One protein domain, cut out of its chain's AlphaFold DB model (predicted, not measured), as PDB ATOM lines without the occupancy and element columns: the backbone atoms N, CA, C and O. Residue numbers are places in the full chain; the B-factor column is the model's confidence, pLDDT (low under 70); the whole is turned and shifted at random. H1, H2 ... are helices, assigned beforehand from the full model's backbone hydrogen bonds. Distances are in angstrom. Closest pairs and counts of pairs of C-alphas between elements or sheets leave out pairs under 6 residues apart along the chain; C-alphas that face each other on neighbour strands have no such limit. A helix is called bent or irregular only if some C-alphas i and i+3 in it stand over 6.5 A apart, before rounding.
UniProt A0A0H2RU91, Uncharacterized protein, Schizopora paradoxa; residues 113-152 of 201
ATOM      1  N   THR A 113     142.205 151.446 150.011       87.56
ATOM      2  CA  THR A 113     142.801 150.181 149.561       87.56
ATOM      3  C   THR A 113     143.777 149.634 150.600       87.56
ATOM      4  O   THR A 113     143.719 148.449 150.898       87.56
ATOM      5  N   ALA A 114     144.619 150.483 151.200       87.31
ATOM      6  CA  ALA A 114     145.582 150.063 152.218       87.31
ATOM      7  C   ALA A 114     144.895 149.459 153.455       87.31
ATOM      8  O   ALA A 114     145.304 148.406 153.938       87.31
ATOM      9  N   GLU A 115     143.818 150.087 153.925       87.69
ATOM     10  CA  GLU A 115     142.992 149.564 155.016       87.69
ATOM     11  C   GLU A 115     142.359 148.220 154.647       87.69
ATOM     12  O   GLU A 115     142.419 147.270 155.426       87.69
ATOM     13  N   TRP A 116     141.847 148.091 153.422       89.00
ATOM     14  CA  TRP A 116     141.290 146.835 152.924       89.00
ATOM     15  C   TRP A 116     142.323 145.709 152.871       89.00
ATOM     16  O   TRP A 116     142.018 144.584 153.267       89.00
ATOM     17  N   CYS A 117     143.556 146.005 152.462       90.06
ATOM     18  CA  CYS A 117     144.651 145.034 152.475       90.06
ATOM     19  C   CYS A 117     144.931 144.505 153.884       90.06
ATOM     20  O   CYS A 117     145.117 143.301 154.063       90.06
ATOM     21  N   VAL A 118     144.910 145.385 154.888       88.81
ATOM     22  CA  VAL A 118     145.137 145.016 156.292       88.81
ATOM     23  C   VAL A 118     143.966 144.207 156.845       88.81
ATOM     24  O   VAL A 118     144.172 143.095 157.329       88.81
ATOM     25  N   VAL A 119     142.735 144.714 156.725       89.19
ATOM     26  CA  VAL A 119     141.532 144.068 157.280       89.19
ATOM     27  C   VAL A 119     141.280 142.699 156.645       89.19
ATOM     28  O   VAL A 119     140.859 141.766 157.325       89.19
ATOM     29  N   CYS A 120     141.555 142.545 155.347       88.94
ATOM     30  CA  CYS A 120     141.389 141.273 154.642       88.94
ATOM     31  C   CYS A 120     142.652 140.400 154.624       88.94
ATOM     32  O   CYS A 120     142.638 139.366 153.956       88.94
ATOM     33  N   ALA A 121     143.728 140.797 155.318       88.56
ATOM     34  CA  ALA A 121     145.020 140.108 155.315       88.56
ATOM     35  C   ALA A 121     145.502 139.738 153.896       88.56
ATOM     36  O   ALA A 121     145.995 138.636 153.647       88.56
ATOM     37  N   ASN A 122     145.327 140.662 152.949       85.50
ATOM     38  CA  ASN A 122     145.683 140.469 151.553       85.50
ATOM     39  C   ASN A 122     146.919 141.299 151.202       85.50
ATOM     40  O   ASN A 122     146.943 142.511 151.392       85.50
ATOM     41  N   SER A 123     147.930 140.639 150.646       86.00
ATOM     42  CA  SER A 123     149.198 141.256 150.254       86.00
ATOM     43  C   SER A 123     149.384 141.395 148.747       86.00
ATOM     44  O   SER A 123     150.356 142.011 148.332       86.00
ATOM     45  N   GLN A 124     148.483 140.851 147.919       86.50
ATOM     46  CA  GLN A 124     148.706 140.757 146.472       86.50
ATOM     47  C   GLN A 124     147.567 141.360 145.654       86.50
ATOM     48  O   GLN A 124     147.790 142.258 144.838       86.50
ATOM     49  N   ASP A 125     146.336 140.901 145.877       85.62
ATOM     50  CA  ASP A 125     145.226 141.245 144.991       85.62
ATOM     51  C   ASP A 125     144.759 142.692 145.178       85.62
ATOM     52  O   ASP A 125     144.986 143.313 146.215       85.62
ATOM     53  N   ARG A 126     144.048 143.227 144.176       79.69
ATOM     54  CA  ARG A 126     143.381 144.546 144.232       79.69
ATOM     55  C   ARG A 126     144.313 145.719 144.584       79.69
ATOM     56  O   ARG A 126     143.868 146.703 145.162       79.69
ATOM     57  N   GLY A 127     145.589 145.631 144.204       84.75
ATOM     58  CA  GLY A 127     146.577 146.689 144.435       84.75
ATOM     59  C   GLY A 127     147.302 146.596 145.779       84.75
ATOM     60  O   GLY A 127     148.158 147.439 146.053       84.75
ATOM     61  N   CYS A 128     147.037 145.564 146.590       87.06
ATOM     62  CA  CYS A 128     147.731 145.375 147.864       87.06
ATOM     63  C   CYS A 128     149.239 145.185 147.713       87.06
ATOM     64  O   CYS A 128     149.983 145.720 148.526       87.06
ATOM     65  N   GLY A 129     149.700 144.560 146.623       84.62
ATOM     66  CA  GLY A 129     151.136 144.433 146.346       84.62
ATOM     67  C   GLY A 129     151.855 145.767 146.089       84.62
ATOM     68  O   GLY A 129     153.080 145.811 146.104       84.62
ATOM     69  N   SER A 130     151.108 146.853 145.856       83.38
ATOM     70  CA  SER A 130     151.640 148.215 145.680       83.38
ATOM     71  C   SER A 130     151.417 149.127 146.888       83.38
ATOM     72  O   SER A 130     151.902 150.257 146.897       83.38
ATOM     73  N   CYS A 131     150.675 148.664 147.899       78.62
ATOM     74  CA  CYS A 131     150.511 149.411 149.137       78.62
ATOM     75  C   CYS A 131     151.827 149.321 149.911       78.62
ATOM     76  O   CYS A 131     152.263 148.227 150.262       78.62
ATOM     77  N   ASP A 132     152.471 150.467 150.133       67.31
ATOM     78  CA  ASP A 132     153.786 150.533 150.762       67.31
ATOM     79  C   ASP A 132     153.778 149.775 152.100       67.31
ATOM     80  O   ASP A 132     152.962 150.065 152.982       67.31
ATOM     81  N   ASN A 133     154.663 148.782 152.238       65.94
ATOM     82  CA  ASN A 133     154.646 147.823 153.350       65.94
ATOM     83  C   ASN A 133     154.742 148.514 154.721       65.94
ATOM     84  O   ASN A 133     154.282 147.977 155.725       65.94
ATOM     85  N   ALA A 134     155.321 149.719 154.777       66.69
ATOM     86  CA  ALA A 134     155.397 150.522 155.992       66.69
ATOM     87  C   ALA A 134     154.042 151.143 156.389       66.69
ATOM     88  O   ALA A 134     153.702 151.159 157.572       66.69
ATOM     89  N   ALA A 135     153.247 151.620 155.423       65.94
ATOM     90  CA  ALA A 135     151.932 152.207 155.681       65.94
ATOM     91  C   ALA A 135     150.911 151.137 156.097       65.94
ATOM     92  O   ALA A 135     150.124 151.352 157.019       65.94
ATOM     93  N   THR A 136     150.967 149.957 155.477       66.50
ATOM     94  CA  THR A 136     150.159 148.799 155.885       66.50
ATOM     95  C   THR A 136     150.616 148.225 157.228       66.50
ATOM     96  O   THR A 136     149.762 147.883 158.040       66.50
ATOM     97  N   ALA A 137     151.918 148.194 157.536       66.81
ATOM     98  CA  ALA A 137     152.414 147.813 158.866       66.81
ATOM     99  C   ALA A 137     151.985 148.804 159.971       66.81
ATOM    100  O   ALA A 137     151.614 148.389 161.074       66.81
ATOM    101  N   ALA A 138     151.984 150.109 159.682       69.56
ATOM    102  CA  ALA A 138     151.474 151.134 160.595       69.56
ATOM    103  C   ALA A 138     149.956 150.998 160.828       69.56
ATOM    104  O   ALA A 138     149.502 151.064 161.968       69.56
ATOM    105  N   LEU A 139     149.167 150.733 159.779       69.75
ATOM    106  CA  LEU A 139     147.731 150.469 159.940       69.75
ATOM    107  C   LEU A 139     147.458 149.151 160.674       69.75
ATOM    108  O   LEU A 139     146.569 149.101 161.515       69.75
ATOM    109  N   ALA A 140     148.228 148.094 160.405       65.94
ATOM    110  CA  ALA A 140     148.087 146.810 161.093       65.94
ATOM    111  C   ALA A 140     148.393 146.927 162.594       65.94
ATOM    112  O   ALA A 140     147.715 146.313 163.416       65.94
ATOM    113  N   SER A 141     149.375 147.753 162.962       64.00
ATOM    114  CA  SER A 141     149.681 148.043 164.369       64.00
ATOM    115  C   SER A 141     148.623 148.925 165.046       64.00
ATOM    116  O   SER A 141     148.379 148.748 166.237       64.00
ATOM    117  N   GLN A 142     147.937 149.810 164.313       64.75
ATOM    118  CA  GLN A 142     146.778 150.557 164.830       64.75
ATOM    119  C   GLN A 142     145.521 149.685 164.965       64.75
ATOM    120  O   GLN A 142     144.851 149.755 165.990       64.75
ATOM    121  N   ALA A 143     145.239 148.809 163.998       60.91
ATOM    122  CA  ALA A 143     144.124 147.863 164.067       60.91
ATOM    123  C   ALA A 143     144.286 146.860 165.226       60.91
ATOM    124  O   ALA A 143     143.303 146.453 165.834       60.91
ATOM    125  N   ALA A 144     145.525 146.510 165.589       60.41
ATOM    126  CA  ALA A 144     145.812 145.714 166.786       60.41
ATOM    127  C   ALA A 144     145.524 146.457 168.111       60.41
ATOM    128  O   ALA A 144     145.388 145.805 169.145       60.41
ATOM    129  N   ASN A 145     145.431 147.793 168.090       56.03
ATOM    130  CA  ASN A 145     145.094 148.628 169.248       56.03
ATOM    131  C   ASN A 145     143.590 148.947 169.356       56.03
ATOM    132  O   ASN A 145     143.163 149.475 170.383       56.03
ATOM    133  N   GLU A 146     142.781 148.638 168.337       47.47
ATOM    134  CA  GLU A 146     141.325 148.766 168.417       47.47
ATOM    135  C   GLU A 146     140.747 147.624 169.269       47.47
ATOM    136  O   GLU A 146     141.013 146.439 169.071       47.47
ATOM    137  N   HIS A 147     139.974 148.024 170.277       42.91
ATOM    138  CA  HIS A 147     139.535 147.266 171.448       42.91
ATOM    139  C   HIS A 147     138.502 146.161 171.131       42.91
ATOM    140  O   HIS A 147     137.415 146.119 171.706       42.91
ATOM    141  N   HIS A 148     138.822 145.205 170.264       47.53
ATOM    142  CA  HIS A 148     138.164 143.901 170.304       47.53
ATOM    143  C   HIS A 148     138.950 143.015 171.271       47.53
ATOM    144  O   HIS A 148     140.173 142.948 171.147       47.53
ATOM    145  N   PRO A 149     138.315 142.346 172.255       46.94
ATOM    146  CA  PRO A 149     139.014 141.391 173.100       46.94
ATOM    147  C   PRO A 149     139.506 140.255 172.205       46.94
ATOM    148  O   PRO A 149     138.779 139.304 171.919       46.94
ATOM    149  N   ALA A 150     140.739 140.386 171.719       51.53
ATOM    150  CA  ALA A 150     141.427 139.332 171.017       51.53
ATOM    151  C   ALA A 150     141.429 138.133 171.962       51.53
ATOM    152  O   ALA A 150     141.950 138.202 173.081       51.53
ATOM    153  N   LEU A 151     140.786 137.044 171.540       52.56
ATOM    154  CA  LEU A 151     140.926 135.776 172.231       52.56
ATOM    155  C   LEU A 151     142.422 135.481 172.260       52.56
ATOM    156  O   LEU A 151     143.040 135.286 171.216       52.56
ATOM    157  N   SER A 152     143.007 135.502 173.457       63.31
ATOM    158  CA  SER A 152     144.396 135.104 173.662       63.31
ATOM    159  C   SER A 152     144.648 133.780 172.938       63.31
ATOM    160  O   SER A 152     143.780 132.904 172.934       63.31
TER     161      SER A 152
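What this domain is: This is residues 113 to 152 of the 201 residues of an uncharacterized protein of Schizopora paradoxa (UniProt A0A0H2RU91). A short first helix, H1, packs on both of the others, H2 on one hand and the longer H3 on the other, in a small compact body, and a tail, residues 144 to 152, sticks out from the end of H3 and makes the length. The printed part has 40 residues with three named helices, H1, H2, H3 in chain order, and is all helix. It is only just loose, close to compact, with a radius of gyration of the C-alphas of 10.8 A and spans of 30 by 16 by 14 A.

Where its parts are: H1, residues 113 to 119, begins at C-alpha 113 (142.801, 150.181, 149.561) and is 9.9 A long. H2, residues 125 to 130, is 9.5 A long and irregular: C-alphas 126 and 129 are 8.0 A apart. H3, residues 133 to 143, is 15.0 A long and ends at C-alpha 143 (144.124, 147.863, 164.067).

How they stand to each other: H1 and H2 touch, about perpendicular at 74 degrees; their closest C-alphas, of Cys 117 and Cys 128, are 5.6 A apart. H1 and H3 touch at a steep tilt of 49 degrees, the same way; their closest C-alphas, of Val 118 and Ala 140, are 5.9 A apart. H2 and H3 are apart. Every O i to N i+4 pair is within hydrogen-bond range in H1 and H3; in H2 0 of 2 are, against 2 of 3 O i to N i+3 pairs.

The domain as a whole: The C-alphas farthest apart, of Ser 130 and Ser 152, are 31.7 A apart. The printed part has no cut, and both links are tight. Residues 132 to 152 have pLDDT under 70.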